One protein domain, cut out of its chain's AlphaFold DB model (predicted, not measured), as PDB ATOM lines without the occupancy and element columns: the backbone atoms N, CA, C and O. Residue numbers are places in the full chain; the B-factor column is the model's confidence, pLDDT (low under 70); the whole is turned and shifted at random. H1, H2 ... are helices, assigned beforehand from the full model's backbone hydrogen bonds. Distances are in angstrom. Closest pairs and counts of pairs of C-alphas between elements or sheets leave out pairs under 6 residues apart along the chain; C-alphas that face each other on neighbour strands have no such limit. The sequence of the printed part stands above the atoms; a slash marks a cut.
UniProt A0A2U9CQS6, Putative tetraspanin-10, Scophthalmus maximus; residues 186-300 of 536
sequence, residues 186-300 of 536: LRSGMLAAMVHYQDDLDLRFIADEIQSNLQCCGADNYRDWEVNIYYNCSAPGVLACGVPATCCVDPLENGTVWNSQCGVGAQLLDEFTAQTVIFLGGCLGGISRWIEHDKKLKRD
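This is residues 186 to 300 of the 536 residues of the protein "Putative tetraspanin-10" of Scophthalmus maximus (UniProt A0A2U9CQS6). A compact body, made of the short helices H1, H2 and H3 with most of the long winding stretch 228 to 270, has two parts that stick out: residues 291 to 300, of which 291 to 299 belong to H5, as a long helical arm, and residues 252 to 257 as a loop. The 115 printed residues include five named helices, H1 to H5 in order, and no named strand; the class is all helix, with 51 residues in helices, under half. The whole is compact, radius of gyration of the C-alphas 14.4 A, spanning 51 by 33 by 25 A.

H5, residues 283 to 299, touches H2, residues 201 to 214, at a steep tilt of 55 degrees; the closest C-alphas, Gly 286 and Leu 214, are 5.8 A apart. H2 touches H1, residues 186 to 195, with residues 203 to 207 alone; the closest C-alphas, Leu 203 and Ala 193, are 5.2 A apart. H1 touches H3, residues 222 to 227; the closest C-alphas, Val 195 and Val 227, are 5.9 A apart. H4, residues 271 to 274, touches no helix. Every O i to N i+4 pair is within hydrogen-bond range in H1, H2 and H5; H3 has 0 of 2, but 2 of 3 O i to N i+3 pairs; H4 is too short.

H1 begins at C-alpha 186 (34.952, -31.590, 47.198). H5, 24.0 A long, ends at C-alpha 299 (44.083, -28.550, 23.298); H2 measures 19.8 A.

The printed part has no cut. The link H3 to H4 is long, 43 residues. The pLDDT is under 70 at residues 251 to 258 and 297 to 300.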
ATOM      1  N   LEU A 186      35.723 -30.616  47.977       89.50
ATOM      2  CA  LEU A 186      34.952 -31.590  47.198       89.50
ATOM      3  C   LEU A 186      34.817 -32.918  47.949       89.50
ATOM      4  O   LEU A 186      33.730 -33.488  47.978       89.50
ATOM      5  N   ARG A 187      35.886 -33.382  48.610       92.12
ATOM      6  CA  ARG A 187      35.866 -34.586  49.449       92.12
ATOM      7  C   ARG A 187      34.886 -34.461  50.607       92.12
ATOM      8  O   ARG A 187      34.016 -35.312  50.761       92.12
ATOM      9  N   SER A 188      34.991 -33.389  51.388       91.94
ATOM     10  CA  SER A 188      34.087 -33.132  52.513       91.94
ATOM     11  C   SER A 188      32.635 -32.965  52.058       91.94
ATOM     12  O   SER A 188      31.735 -33.506  52.693       91.94
ATOM     13  N   GLY A 189      32.400 -32.278  50.934       89.62
ATOM     14  CA  GLY A 189      31.069 -32.125  50.343       89.62
ATOM     15  C   GLY A 189      30.476 -33.448  49.857       89.62
ATOM     16  O   GLY A 189      29.307 -33.722  50.113       89.62
ATOM     17  N   MET A 190      31.280 -34.304  49.220       92.06
ATOM     18  CA  MET A 190      30.823 -35.617  48.769       92.06
ATOM     19  C   MET A 190      30.549 -36.568  49.940       92.06
ATOM     20  O   MET A 190      29.518 -37.231  49.941       92.06
ATOM     21  N   LEU A 191      31.398 -36.585  50.973       93.88
ATOM     22  CA  LEU A 191      31.127 -37.350  52.195       93.88
ATOM     23  C   LEU A 191      29.860 -36.845  52.907       93.88
ATOM     24  O   LEU A 191      29.039 -37.655  53.325       93.88
ATOM     25  N   ALA A 192      29.638 -35.528  52.978       91.56
ATOM     26  CA  ALA A 192      28.403 -34.962  53.527       91.56
ATOM     27  C   ALA A 192      27.155 -35.352  52.711       91.56
ATOM     28  O   ALA A 192      26.112 -35.641  53.303       91.56
ATOM     29  N   ALA A 193      27.269 -35.415  51.378       91.31
ATOM     30  CA  ALA A 193      26.214 -35.911  50.493       91.31
ATOM     31  C   ALA A 193      25.941 -37.413  50.683       91.31
ATOM     32  O   ALA A 193      24.790 -37.832  50.629       91.31
ATOM     33  N   MET A 194      26.977 -38.214  50.954       93.19
ATOM     34  CA  MET A 194      26.845 -39.646  51.248       93.19
ATOM     35  C   MET A 194      26.192 -39.906  52.613       93.19
ATOM     36  O   MET A 194      25.366 -40.806  52.710       93.19
ATOM     37  N   VAL A 195      26.508 -39.112  53.646       93.25
ATOM     38  CA  VAL A 195      25.896 -39.224  54.988       93.25
ATOM     39  C   VAL A 195      24.385 -38.965  54.953       93.25
ATOM     40  O   VAL A 195      23.638 -39.712  55.571       93.25
ATOM     41  N   HIS A 196      23.933 -37.951  54.208       90.50
ATOM     42  CA  HIS A 196      22.512 -37.575  54.112       90.50
ATOM     43  C   HIS A 196      21.817 -38.161  52.869       90.50
ATOM     44  O   HIS A 196      20.739 -37.712  52.480       90.50
ATOM     45  N   TYR A 197      22.414 -39.176  52.232       90.62
ATOM     46  CA  TYR A 197      21.975 -39.725  50.942       90.62
ATOM     47  C   TYR A 197      20.541 -40.290  50.948       90.62
ATOM     48  O   TYR A 197      19.915 -40.386  49.897       90.62
ATOM     49  N   GLN A 198      20.002 -40.684  52.106       88.56
ATOM     50  CA  GLN A 198      18.595 -41.104  52.233       88.56
ATOM     51  C   GLN A 198      17.680 -40.041  52.844       88.56
ATOM     52  O   GLN A 198      16.464 -40.164  52.707       88.56
ATOM     53  N   ASP A 199      18.241 -39.014  53.482       86.69
ATOM     54  CA  ASP A 199      17.469 -37.996  54.196       86.69
ATOM     55  C   ASP A 199      17.115 -36.814  53.275       86.69
ATOM     56  O   ASP A 199      16.013 -36.278  53.360       86.69
ATOM     57  N   ASP A 200      18.018 -36.442  52.357       84.25
ATOM     58  CA  ASP A 200      17.849 -35.311  51.442       84.25
ATOM     59  C   ASP A 200      17.876 -35.771  49.965       84.25
ATOM     60  O   ASP A 200      18.918 -36.127  49.406       84.25
ATOM     61  N   LEU A 201      16.719 -35.713  49.290       85.38
ATOM     62  CA  LEU A 201      16.554 -36.152  47.892       85.38
ATOM     63  C   LEU A 201      17.435 -35.371  46.894       85.38
ATOM     64  O   LEU A 201      17.906 -35.948  45.913       85.38
ATOM     65  N   ASP A 202      17.694 -34.086  47.162       83.94
ATOM     66  CA  ASP A 202      18.605 -33.246  46.368       83.94
ATOM     67  C   ASP A 202      20.039 -33.820  46.387       83.94
ATOM     68  O   ASP A 202      20.685 -33.945  45.344       83.94
ATOM     69  N   LEU A 203      20.535 -34.208  47.570       86.94
ATOM     70  CA  LEU A 203      21.883 -34.757  47.763       86.94
ATOM     71  C   LEU A 203      21.990 -36.157  47.157       86.94
ATOM     72  O   LEU A 203      22.994 -36.469  46.514       86.94
ATOM     73  N   ARG A 204      20.929 -36.960  47.293       90.31
ATOM     74  CA  ARG A 204      20.798 -38.258  46.632       90.31
ATOM     75  C   ARG A 204      20.948 -38.148  45.119       90.31
ATOM     76  O   ARG A 204      21.804 -38.814  44.547       90.31
ATOM     77  N   PHE A 205      20.153 -37.280  44.491       89.62
ATOM     78  CA  PHE A 205      20.185 -37.063  43.046       89.62
ATOM     79  C   PHE A 205      21.575 -36.620  42.569       89.62
ATOM     80  O   PHE A 205      22.091 -37.160  41.596       89.62
ATOM     81  N   ILE A 206      22.218 -35.689  43.283       90.00
ATOM     82  CA  ILE A 206      23.573 -35.226  42.951       90.00
ATOM     83  C   ILE A 206      24.600 -36.365  43.066       90.00
ATOM     84  O   ILE A 206      25.443 -36.511  42.182       90.00
ATOM     85  N   ALA A 207      24.539 -37.182  44.121       91.75
ATOM     86  CA  ALA A 207      25.447 -38.313  44.302       91.75
ATOM     87  C   ALA A 207      25.250 -39.398  43.227       91.75
ATOM     88  O   ALA A 207      26.235 -39.876  42.660       91.75
ATOM     89  N   ASP A 208      23.997 -39.731  42.905       92.69
ATOM     90  CA  ASP A 208      23.628 -40.692  41.862       92.69
ATOM     91  C   ASP A 208      24.082 -40.228  40.464       92.69
ATOM     92  O   ASP A 208      24.672 -41.003  39.705       92.69
ATOM     93  N   GLU A 209      23.878 -38.949  40.136       91.25
ATOM     94  CA  GLU A 209      24.294 -38.332  38.869       91.25
ATOM     95  C   GLU A 209      25.829 -38.265  38.745       91.25
ATOM     96  O   GLU A 209      26.379 -38.473  37.664       91.25
ATOM     97  N   ILE A 210      26.553 -38.023  39.845       92.25
ATOM     98  CA  ILE A 210      28.025 -38.057  39.872       92.25
ATOM     99  C   ILE A 210      28.541 -39.487  39.658       92.25
ATOM    100  O   ILE A 210      29.413 -39.696  38.814       92.25
ATOM    101  N   GLN A 211      28.010 -40.471  40.390       92.94
ATOM    102  CA  GLN A 211      28.495 -41.858  40.338       92.94
ATOM    103  C   GLN A 211      28.224 -42.521  38.984       92.94
ATOM    104  O   GLN A 211      29.123 -43.146  38.417       92.94
ATOM    105  N   SER A 212      27.036 -42.294  38.414       89.25
ATOM    106  CA  SER A 212      26.668 -42.798  37.086       89.25
ATOM    107  C   SER A 212      27.453 -42.132  35.945       89.25
ATOM    108  O   SER A 212      28.004 -42.840  35.102       89.25
ATOM    109  N   ASN A 213      27.580 -40.797  35.922       90.06
ATOM    110  CA  ASN A 213      28.290 -40.102  34.835       90.06
ATOM    111  C   ASN A 213      29.810 -40.307  34.854       90.06
ATOM    112  O   ASN A 213      30.435 -40.309  33.792       90.06
ATOM    113  N   LEU A 214      30.425 -40.423  36.036       90.31
ATOM    114  CA  LEU A 214      31.874 -40.615  36.162       90.31
ATOM    115  C   LEU A 214      32.290 -42.080  36.356       90.31
ATOM    116  O   LEU A 214      33.492 -42.335  36.449       90.31
ATOM    117  N   GLN A 215      31.332 -43.016  36.376       90.62
ATOM    118  CA  GLN A 215      31.564 -44.459  36.515       90.62
ATOM    119  C   GLN A 215      32.480 -44.769  37.711       90.62
ATOM    120  O   GLN A 215      33.573 -45.326  37.584       90.62
ATOM    121  N   CYS A 216      32.047 -44.306  38.881       93.50
ATOM    122  CA  CYS A 216      32.835 -44.258  40.109       93.50
ATOM    123  C   CYS A 216      31.969 -44.579  41.335       93.50
ATOM    124  O   CYS A 216      30.748 -44.447  41.289       93.50
ATOM    125  N   CYS A 217      32.595 -44.980  42.444       94.00
ATOM    126  CA  CYS A 217      31.892 -45.271  43.693       94.00
ATOM    127  C   CYS A 217      32.601 -44.660  44.900       94.00
ATOM    128  O   CYS A 217      33.805 -44.841  45.081       94.00
ATOM    129  N   GLY A 218      31.837 -43.961  45.743       94.38
ATOM    130  CA  GLY A 218      32.367 -43.245  46.904       94.38
ATOM    131  C   GLY A 218      33.241 -42.039  46.536       94.38
ATOM    132  O   GLY A 218      33.345 -41.652  45.366       94.38
ATOM    133  N   ALA A 219      33.838 -41.402  47.542       93.94
ATOM    134  CA  ALA A 219      34.608 -40.175  47.359       93.94
ATOM    135  C   ALA A 219      36.022 -40.488  46.838       93.94
ATOM    136  O   ALA A 219      36.387 -40.087  45.729       93.94
ATOM    137  N   ASP A 220      36.772 -41.270  47.610       93.06
ATOM    138  CA  ASP A 220      38.079 -41.838  47.280       93.06
ATOM    139  C   ASP A 220      37.958 -43.312  46.848       93.06
ATOM    140  O   ASP A 220      38.703 -43.756  45.970       93.06
ATOM    141  N   ASN A 221      37.018 -44.065  47.434       93.06
ATOM    142  CA  ASN A 221      36.828 -45.499  47.192       93.06
ATOM    143  C   ASN A 221      35.419 -45.996  47.595       93.06
ATOM    144  O   ASN A 221      34.708 -45.359  48.369       93.06
ATOM    145  N   TYR A 222      35.040 -47.196  47.142       92.12
ATOM    146  CA  TYR A 222      33.718 -47.792  47.397       92.12
ATOM    147  C   TYR A 222      33.382 -48.069  48.880       92.12
ATOM    148  O   TYR A 222      32.201 -48.185  49.211       92.12
ATOM    149  N   ARG A 223      34.372 -48.163  49.782       92.94
ATOM    150  CA  ARG A 223      34.158 -48.372  51.231       92.94
ATOM    151  C   ARG A 223      33.787 -47.089  51.966       92.94
ATOM    152  O   ARG A 223      33.266 -47.167  53.072       92.94
ATOM    153  N   ASP A 224      33.948 -45.920  51.342       94.69
ATOM    154  CA  ASP A 224      33.517 -44.640  51.922       94.69
ATOM    155  C   ASP A 224      32.009 -44.621  52.238       94.69
ATOM    156  O   ASP A 224      31.556 -43.819  53.048       94.69
ATOM    157  N   TRP A 225      31.222 -45.527  51.646       94.06
ATOM    158  CA  TRP A 225      29.814 -45.746  51.987       94.06
ATOM    159  C   TRP A 225      29.567 -46.201  53.434       94.06
ATOM    160  O   TRP A 225      28.442 -46.072  53.914       94.06
ATOM    161  N   GLU A 226      30.590 -46.651  54.166       93.56
ATOM    162  CA  GLU A 226      30.496 -46.960  55.598       93.56
ATOM    163  C   GLU A 226      30.082 -45.746  56.458       93.56
ATOM    164  O   GLU A 226      29.488 -45.931  57.524       93.56
ATOM    165  N   VAL A 227      30.303 -44.507  55.991       92.88
ATOM    166  CA  VAL A 227      29.870 -43.287  56.707       92.88
ATOM    167  C   VAL A 227      28.348 -43.113  56.757       92.88
ATOM    168  O   VAL A 227      27.847 -42.367  57.596       92.88
ATOM    169  N   ASN A 228      27.602 -43.774  55.867       93.81
ATOM    170  CA  ASN A 228      26.146 -43.679  55.808       93.81
ATOM    171  C   ASN A 228      25.484 -44.740  56.696       93.81
ATOM    172  O   ASN A 228      25.737 -45.937  56.544       93.81
ATOM    173  N   ILE A 229      24.540 -44.319  57.540       92.62
ATOM    174  CA  ILE A 229      23.896 -45.168  58.557       92.62
ATOM    175  C   ILE A 229      23.178 -46.411  58.000       92.62
ATOM    176  O   ILE A 229      23.006 -47.382  58.732       92.62
ATOM    177  N   TYR A 230      22.785 -46.410  56.720       91.94
ATOM    178  CA  TYR A 230      22.119 -47.547  56.064       91.94
ATOM    179  C   TYR A 230      23.081 -48.497  55.329       91.94
ATOM    180  O   TYR A 230      22.710 -49.641  55.077       91.94
ATOM    181  N   TYR A 231      24.284 -48.029  54.965       93.56
ATOM    182  CA  TYR A 231      25.292 -48.810  54.225       93.56
ATOM    183  C   TYR A 231      26.443 -49.298  55.119       93.56
ATOM    184  O   TYR A 231      27.165 -50.221  54.741       93.56
ATOM    185  N   ASN A 232      26.588 -48.730  56.320       93.88
ATOM    186  CA  ASN A 232      27.507 -49.203  57.349       93.88
ATOM    187  C   ASN A 232      27.324 -50.710  57.624       93.88
ATOM    188  O   ASN A 232      26.200 -51.208  57.706       93.88
ATOM    189  N   CYS A 233      28.422 -51.444  57.805       92.06
ATOM    190  CA  CYS A 233      28.384 -52.885  58.075       92.06
ATOM    191  C   CYS A 233      27.688 -53.278  59.391       92.06
ATOM    192  O   CYS A 233      27.246 -54.415  59.534       92.06
ATOM    193  N   SER A 234      27.558 -52.345  60.336       92.19
ATOM    194  CA  SER A 234      26.854 -52.543  61.611       92.19
ATOM    195  C   SER A 234      25.347 -52.259  61.518       92.19
ATOM    196  O   SER A 234      24.633 -52.404  62.511       92.19
ATOM    197  N   ALA A 235      24.850 -51.819  60.356       90.00
ATOM    198  CA  ALA A 235      23.454 -51.441  60.178       90.00
ATOM    199  C   ALA A 235      22.521 -52.672  60.174       90.00
ATOM    200  O   ALA A 235      22.798 -53.666  59.501       90.00
ATOM    201  N   PRO A 236      21.364 -52.627  60.859       84.81
ATOM    202  CA  PRO A 236      20.367 -53.689  60.794       84.81
ATOM    203  C   PRO A 236      19.531 -53.571  59.505       84.81
ATOM    204  O   PRO A 236      18.401 -53.087  59.525       84.81
ATOM    205  N   GLY A 237      20.070 -54.012  58.363       86.88
ATOM    206  CA  GLY A 237      19.344 -53.970  57.091       86.88
ATOM    207  C   GLY A 237      20.023 -54.697  55.931       86.88
ATOM    208  O   GLY A 237      21.212 -54.988  55.964       86.88
ATOM    209  N   VAL A 238      19.264 -54.952  54.858       86.62
ATOM    210  CA  VAL A 238      19.763 -55.613  53.628       86.62
ATOM    211  C   VAL A 238      20.754 -54.764  52.818       86.62
ATOM    212  O   VAL A 238      21.368 -55.266  51.884       86.62
ATOM    213  N   LEU A 239      20.887 -53.481  53.163       89.81
ATOM    214  CA  LEU A 239      21.837 -52.538  52.568       89.81
ATOM    215  C   LEU A 239      23.173 -52.483  53.334       89.81
ATOM    216  O   LEU A 239      24.111 -51.850  52.857       89.81
ATOM    217  N   ALA A 240      23.283 -53.148  54.490       92.88
ATOM    218  CA  ALA A 240      24.503 -53.168  55.293       92.88
ATOM    219  C   ALA A 240      25.682 -53.784  54.522       92.88
ATOM    220  O   ALA A 240      25.515 -54.742  53.763       92.88
ATOM    221  N   CYS A 241      26.876 -53.209  54.699       93.75
ATOM    222  CA  CYS A 241      28.058 -53.486  53.873       93.75
ATOM    223  C   CYS A 241      27.823 -53.310  52.357       93.75
ATOM    224  O   CYS A 241      28.548 -53.891  51.543       93.75
ATOM    225  N   GLY A 242      26.792 -52.569  51.953       93.00
ATOM    226  CA  GLY A 242      26.431 -52.374  50.556       93.00
ATOM    227  C   GLY A 242      26.909 -51.046  49.980       93.00
ATOM    228  O   GLY A 242      27.479 -50.207  50.673       93.00
ATOM    229  N   VAL A 243      26.635 -50.849  48.697       94.19
ATOM    230  CA  VAL A 243      26.736 -49.559  47.997       94.19
ATOM    231  C   VAL A 243      25.444 -49.327  47.200       94.19
ATOM    232  O   VAL A 243      24.754 -50.305  46.887       94.19
ATOM    233  N   PRO A 244      25.072 -48.081  46.848       92.94
ATOM    234  CA  PRO A 244      23.955 -47.851  45.942       92.94
ATOM    235  C   PRO A 244      24.208 -48.490  44.582       92.94
ATOM    236  O   PRO A 244      25.344 -48.604  44.123       92.94
ATOM    237  N   ALA A 245      23.133 -48.852  43.891       89.44
ATOM    238  CA  ALA A 245      23.247 -49.510  42.596       89.44
ATOM    239  C   ALA A 245      23.795 -48.593  41.473       89.44
ATOM    240  O   ALA A 245      24.224 -49.092  40.437       89.44
ATOM    241  N   THR A 246      23.882 -47.274  41.684       90.62
ATOM    242  CA  THR A 246      24.618 -46.331  40.816       90.62
ATOM    243  C   THR A 246      26.136 -46.549  40.815       90.62
ATOM    244  O   THR A 246      26.795 -46.171  39.851       90.62
ATOM    245  N   CYS A 247      26.691 -47.240  41.820       92.12
ATOM    246  CA  CYS A 247      28.080 -47.711  41.817       92.12
ATOM    247  C   CYS A 247      28.331 -48.943  40.928       92.12
ATOM    248  O   CYS A 247      29.474 -49.399  40.844       92.12
ATOM    249  N   CYS A 248      27.300 -49.551  40.341       90.44
ATOM    250  CA  CYS A 248      27.433 -50.858  39.711       90.44
ATOM    251  C   CYS A 248      27.831 -50.802  38.242       90.44
ATOM    252  O   CYS A 248      27.401 -49.933  37.487       90.44
ATOM    253  N   VAL A 249      28.620 -51.794  37.834       87.00
ATOM    254  CA  VAL A 249      29.006 -51.989  36.440       87.00
ATOM    255  C   VAL A 249      27.856 -52.677  35.710       87.00
ATOM    256  O   VAL A 249      27.455 -53.782  36.080       87.00
ATOM    257  N   ASP A 250      27.344 -52.050  34.651       70.56
ATOM    258  CA  ASP A 250      26.399 -52.700  33.746       70.56
ATOM    259  C   ASP A 250      27.069 -53.914  33.074       70.56
ATOM    260  O   ASP A 250      28.065 -53.737  32.368       70.56
ATOM    261  N   PRO A 251      26.548 -55.152  33.229       56.91
ATOM    262  CA  PRO A 251      27.248 -56.354  32.758       56.91
ATOM    263  C   PRO A 251      27.430 -56.456  31.236       56.91
ATOM    264  O   PRO A 251      28.108 -57.369  30.762       56.91
ATOM    265  N   LEU A 252      26.778 -55.586  30.456       51.56
ATOM    266  CA  LEU A 252      26.883 -55.529  28.999       51.56
ATOM    267  C   LEU A 252      26.277 -54.214  28.472       51.56
ATOM    268  O   LEU A 252      25.143 -53.904  28.821       51.56
ATOM    269  N   GLU A 253      26.920 -53.534  27.512       52.59
ATOM    270  CA  GLU A 253      26.315 -52.394  26.772       52.59
ATOM    271  C   GLU A 253      25.008 -52.763  26.022       52.59
ATOM    272  O   GLU A 253      24.300 -51.891  25.527       52.59
ATOM    273  N   ASN A 254      24.676 -54.057  25.936       53.94
ATOM    274  CA  ASN A 254      23.447 -54.601  25.343       53.94
ATOM    275  C   ASN A 254      22.522 -55.305  26.368       53.94
ATOM    276  O   ASN A 254      21.603 -56.026  25.973       53.94
ATOM    277  N   GLY A 255      22.763 -55.158  27.675       55.81
ATOM    278  CA  GLY A 255      21.947 -55.771  28.728       55.81
ATOM    279  C   GLY A 255      20.648 -55.000  28.965       55.81
ATOM    280  O   GLY A 255      20.670 -53.876  29.448       55.81
ATOM    281  N   THR A 256      19.489 -55.597  28.676       55.97
ATOM    282  CA  THR A 256      18.175 -54.932  28.832       55.97
ATOM    283  C   THR A 256      17.623 -54.932  30.263       55.97
ATOM    284  O   THR A 256      16.467 -54.560  30.473       55.97
ATOM    285  N   VAL A 257      18.414 -55.367  31.250       58.94
ATOM    286  CA  VAL A 257      18.022 -55.463  32.662       58.94
ATOM    287  C   VAL A 257      19.167 -54.952  33.532       58.94
ATOM    288  O   VAL A 257      20.195 -55.614  33.658       58.94
ATOM    289  N   TRP A 258      18.962 -53.790  34.145       58.38
ATOM    290  CA  TRP A 258      19.872 -53.231  35.142       58.38
ATOM    291  C   TRP A 258      19.835 -54.084  36.414       58.38
ATOM    292  O   TRP A 258      18.760 -54.335  36.970       58.38
ATOM    293  N   ASN A 259      20.993 -54.548  36.879       70.19
ATOM    294  CA  ASN A 259      21.077 -55.301  38.125       70.19
ATOM    295  C   ASN A 259      21.061 -54.320  39.302       70.19
ATOM    296  O   ASN A 259      22.097 -53.774  39.642       70.19
ATOM    297  N   SER A 260      19.919 -54.131  39.962       73.38
ATOM    298  CA  SER A 260      19.819 -53.256  41.143       73.38
ATOM    299  C   SER A 260      20.349 -53.871  42.449       73.38
ATOM    300  O   SER A 260      20.333 -53.207  43.482       73.38
ATOM    301  N   GLN A 261      20.787 -55.137  42.437       81.50
ATOM    302  CA  GLN A 261      21.221 -55.891  43.628       81.50
ATOM    303  C   GLN A 261      22.739 -56.124  43.693       81.50
ATOM    304  O   GLN A 261      23.250 -56.551  44.723       81.50
ATOM    305  N   CYS A 262      23.461 -55.788  42.624       86.81
ATOM    306  CA  CYS A 262      24.925 -55.745  42.516       86.81
ATOM    307  C   CYS A 262      25.655 -55.132  43.729       86.81
ATOM    308  O   CYS A 262      26.733 -55.590  44.095       86.81
ATOM    309  N   GLY A 263      25.075 -54.098  44.348       87.62
ATOM    310  CA  GLY A 263      25.682 -53.366  45.454       87.62
ATOM    311  C   GLY A 263      25.516 -54.033  46.821       87.62
ATOM    312  O   GLY A 263      26.138 -53.584  47.779       87.62
ATOM    313  N   VAL A 264      24.700 -55.085  46.952       90.44
ATOM    314  CA  VAL A 264      24.433 -55.745  48.242       90.44
ATOM    315  C   VAL A 264      25.671 -56.509  48.712       90.44
ATOM    316  O   VAL A 264      26.163 -57.396  48.019       90.44
ATOM    317  N   GLY A 265      26.180 -56.172  49.900       89.44
ATOM    318  CA  GLY A 265      27.391 -56.785  50.456       89.44
ATOM    319  C   GLY A 265      28.687 -56.437  49.711       89.44
ATOM    320  O   GLY A 265      29.718 -57.037  50.001       89.44
ATOM    321  N   ALA A 266      28.669 -55.476  48.779       90.56
ATOM    322  CA  ALA A 266      29.820 -55.118  47.946       90.56
ATOM    323  C   ALA A 266      31.079 -54.718  48.746       90.56
ATOM    324  O   ALA A 266      32.194 -54.944  48.283       90.56
ATOM    325  N   GLN A 267      30.932 -54.190  49.967       91.25
ATOM    326  CA  GLN A 267      32.061 -53.861  50.845       91.25
ATOM    327  C   GLN A 267      32.740 -55.104  51.467       91.25
ATOM    328  O   GLN A 267      33.866 -55.005  51.959       91.25
ATOM    329  N   LEU A 268      32.093 -56.276  51.443       90.62
ATOM    330  CA  LEU A 268      32.651 -57.554  51.913       90.62
ATOM    331  C   LEU A 268      33.353 -58.352  50.806       90.62
ATOM    332  O   LEU A 268      34.030 -59.333  51.109       90.62
ATOM    333  N   LEU A 269      33.189 -57.965  49.537       89.31
ATOM    334  CA  LEU A 269      33.882 -58.615  48.427       89.31
ATOM    335  C   LEU A 269      35.378 -58.279  48.457       89.31
ATOM    336  O   LEU A 269      35.783 -57.164  48.797       89.31
ATOM    337  N   ASP A 270      36.190 -59.252  48.048       89.62
ATOM    338  CA  ASP A 270      37.596 -59.022  47.729       89.62
ATOM    339  C   ASP A 270      37.730 -58.123  46.487       89.62
ATOM    340  O   ASP A 270      36.882 -58.170  45.591       89.62
ATOM    341  N   GLU A 271      38.794 -57.321  46.417       87.19
ATOM    342  CA  GLU A 271      38.949 -56.249  45.423       87.19
ATOM    343  C   GLU A 271      38.871 -56.769  43.977       87.19
ATOM    344  O   GLU A 271      38.213 -56.164  43.127       87.19
ATOM    345  N   PHE A 272      39.442 -57.953  43.720       86.38
ATOM    346  CA  PHE A 272      39.378 -58.624  42.420       86.38
ATOM    347  C   PHE A 272      37.946 -59.010  42.018       86.38
ATOM    348  O   PHE A 272      37.569 -58.904  40.853       86.38
ATOM    349  N   THR A 273      37.125 -59.436  42.983       87.50
ATOM    350  CA  THR A 273      35.720 -59.784  42.722       87.50
ATOM    351  C   THR A 273      34.888 -58.514  42.555       87.50
ATOM    352  O   THR A 273      34.101 -58.411  41.612       87.50
ATOM    353  N   ALA A 274      35.111 -57.518  43.420       87.06
ATOM    354  CA  ALA A 274      34.433 -56.227  43.387       87.06
ATOM    355  C   ALA A 274      34.599 -55.521  42.029       87.06
ATOM    356  O   ALA A 274      33.610 -55.020  41.499       87.06
ATOM    357  N   GLN A 275      35.787 -55.584  41.406       86.50
ATOM    358  CA  GLN A 275      36.052 -55.003  40.079       86.50
ATOM    359  C   GLN A 275      35.078 -55.456  38.978       86.50
ATOM    360  O   GLN A 275      34.859 -54.728  38.010       86.50
ATOM    361  N   THR A 276      34.511 -56.660  39.097       85.25
ATOM    362  CA  THR A 276      33.603 -57.232  38.088       85.25
ATOM    363  C   THR A 276      32.133 -56.845  38.290       85.25
ATOM    364  O   THR A 276      31.311 -57.126  37.420       85.25
ATOM    365  N   VAL A 277      31.797 -56.205  39.419       87.44
ATOM    366  CA  VAL A 277      30.413 -55.915  39.845       87.44
ATOM    367  C   VAL A 277      30.186 -54.424  40.123       87.44
ATOM    368  O   VAL A 277      29.111 -53.905  39.824       87.44
ATOM    369  N   ILE A 278      31.183 -53.720  40.667       91.62
ATOM    370  CA  ILE A 278      31.118 -52.300  41.038       91.62
ATOM    371  C   ILE A 278      32.352 -51.517  40.571       91.62
ATOM    372  O   ILE A 278      33.444 -52.059  40.397       91.62
ATOM    373  N   PHE A 279      32.190 -50.206  40.404       91.44
ATOM    374  CA  PHE A 279      33.301 -49.302  40.141       91.44
ATOM    375  C   PHE A 279      34.163 -49.128  41.399       91.44
ATOM    376  O   PHE A 279      33.727 -48.558  42.393       91.44
ATOM    377  N   LEU A 280      35.414 -49.592  41.355       90.44
ATOM    378  CA  LEU A 280      36.362 -49.480  42.474       90.44
ATOM    379  C   LEU A 280      36.840 -48.043  42.748       90.44
ATOM    380  O   LEU A 280      37.188 -47.707  43.879       90.44
ATOM    381  N   GLY A 281      36.923 -47.215  41.704       89.25
ATOM    382  CA  GLY A 281      37.543 -45.895  41.783       89.25
ATOM    383  C   GLY A 281      36.623 -44.837  42.383       89.25
ATOM    384  O   GLY A 281      35.496 -44.673  41.922       89.25
ATOM    385  N   GLY A 282      37.135 -44.057  43.338       93.06
ATOM    386  CA  GLY A 282      36.434 -42.896  43.883       93.06
ATOM    387  C   GLY A 282      36.213 -41.772  42.879       93.06
ATOM    388  O   GLY A 282      37.026 -41.517  41.976       93.06
ATOM    389  N   CYS A 283      35.111 -41.055  43.068       94.12
ATOM    390  CA  CYS A 283      34.682 -39.997  42.169       94.12
ATOM    391  C   CYS A 283      35.583 -38.758  42.192       94.12
ATOM    392  O   CYS A 283      35.668 -38.081  41.175       94.12
ATOM    393  N   LEU A 284      36.346 -38.485  43.256       91.44
ATOM    394  CA  LEU A 284      37.351 -37.404  43.260       91.44
ATOM    395  C   LEU A 284      38.488 -37.686  42.259       91.44
ATOM    396  O   LEU A 284      38.903 -36.819  41.480       91.44
ATOM    397  N   GLY A 285      38.939 -38.942  42.213       88.62
ATOM    398  CA  GLY A 285      39.850 -39.437  41.179       88.62
ATOM    399  C   GLY A 285      39.200 -39.428  39.791       88.62
ATOM    400  O   GLY A 285      39.855 -39.109  38.800       88.62
ATOM    401  N   GLY A 286      37.903 -39.735  39.704       87.88
ATOM    402  CA  GLY A 286      37.105 -39.587  38.482       87.88
ATOM    403  C   GLY A 286      37.116 -38.150  37.945       87.88
ATOM    404  O   GLY A 286      37.520 -37.923  36.805       87.88
ATOM    405  N   ILE A 287      36.757 -37.177  38.787       88.25
ATOM    406  CA  ILE A 287      36.663 -35.746  38.462       88.25
ATOM    407  C   ILE A 287      38.012 -35.212  37.974       88.25
ATOM    408  O   ILE A 287      38.072 -34.563  36.932       88.25
ATOM    409  N   SER A 288      39.110 -35.512  38.672       86.00
ATOM    410  CA  SER A 288      40.444 -35.044  38.262       86.00
ATOM    411  C   SER A 288      40.881 -35.608  36.900       86.00
ATOM    412  O   SER A 288      41.373 -34.849  36.058       86.00
ATOM    413  N   ARG A 289      40.627 -36.897  36.622       86.69
ATOM    414  CA  ARG A 289      40.870 -37.497  35.294       86.69
ATOM    415  C   ARG A 289      39.965 -36.902  34.214       86.69
ATOM    416  O   ARG A 289      40.447 -36.631  33.115       86.69
ATOM    417  N   TRP A 290      38.688 -36.667  34.515       83.69
ATOM    418  CA  TRP A 290      37.730 -36.050  33.594       83.69
ATOM    419  C   TRP A 290      38.154 -34.623  33.209       83.69
ATOM    420  O   TRP A 290      38.197 -34.297  32.021       83.69
ATOM    421  N   ILE A 291      38.579 -33.810  34.187       83.25
ATOM    422  CA  ILE A 291      39.115 -32.459  33.958       83.25
ATOM    423  C   ILE A 291      40.344 -32.502  33.039       83.25
ATOM    424  O   ILE A 291      40.438 -31.702  32.105       83.25
ATOM    425  N   GLU A 292      41.297 -33.412  33.268       82.81
ATOM    426  CA  GLU A 292      42.496 -33.483  32.421       82.81
ATOM    427  C   GLU A 292      42.190 -34.021  31.014       82.81
ATOM    428  O   GLU A 292      42.736 -33.521  30.027       82.81
ATOM    429  N   HIS A 293      41.249 -34.961  30.888       80.56
ATOM    430  CA  HIS A 293      40.778 -35.454  29.595       80.56
ATOM    431  C   HIS A 293      40.081 -34.355  28.771       80.56
ATOM    432  O   HIS A 293      40.377 -34.194  27.587       80.56
ATOM    433  N   ASP A 294      39.226 -33.533  29.385       76.25
ATOM    434  CA  ASP A 294      38.579 -32.398  28.713       76.25
ATOM    435  C   ASP A 294      39.580 -31.276  28.357       76.25
ATOM    436  O   ASP A 294      39.576 -30.767  27.231       76.25
ATOM    437  N   LYS A 295      40.538 -30.959  29.244       77.50
ATOM    438  CA  LYS A 295      41.672 -30.067  28.918       77.50
ATOM    439  C   LYS A 295      42.486 -30.579  27.729       77.50
ATOM    440  O   LYS A 295      43.027 -29.767  26.971       77.50
ATOM    441  N   LYS A 296      42.622 -31.900  27.578       73.44
ATOM    442  CA  LYS A 296      43.298 -32.525  26.438       73.44
ATOM    443  C   LYS A 296      42.455 -32.412  25.167       73.44
ATOM    444  O   LYS A 296      42.964 -31.898  24.182       73.44
ATOM    445  N   LEU A 297      41.161 -32.741  25.203       65.12
ATOM    446  CA  LEU A 297      40.232 -32.579  24.067       65.12
ATOM    447  C   LEU A 297      40.110 -31.130  23.558       65.12
ATOM    448  O   LEU A 297      39.855 -30.908  22.371       65.12
ATOM    449  N   LYS A 298      40.287 -30.139  24.442       67.81
ATOM    450  CA  LYS A 298      40.288 -28.706  24.093       67.81
ATOM    451  C   LYS A 298      41.618 -28.220  23.505       67.81
ATOM    452  O   LYS A 298      41.592 -27.338  22.651       67.81
ATOM    453  N   ARG A 299      42.759 -28.790  23.920       61.31
ATOM    454  CA  ARG A 299      44.083 -28.550  23.298       61.31
ATOM    455  C   ARG A 299      44.206 -29.263  21.951       61.31
ATOM    456  O   ARG A 299      44.527 -28.635  20.945       61.31
ATOM    457  N   ASP A 300      43.884 -30.550  21.930       61.88
ATOM    458  CA  ASP A 300      43.903 -31.430  20.763       61.88
ATOM    459  C   ASP A 300      42.596 -31.252  19.971       61.88
ATOM    460  O   ASP A 300      41.756 -32.150  19.890       61.88
TER     461      ASP A 300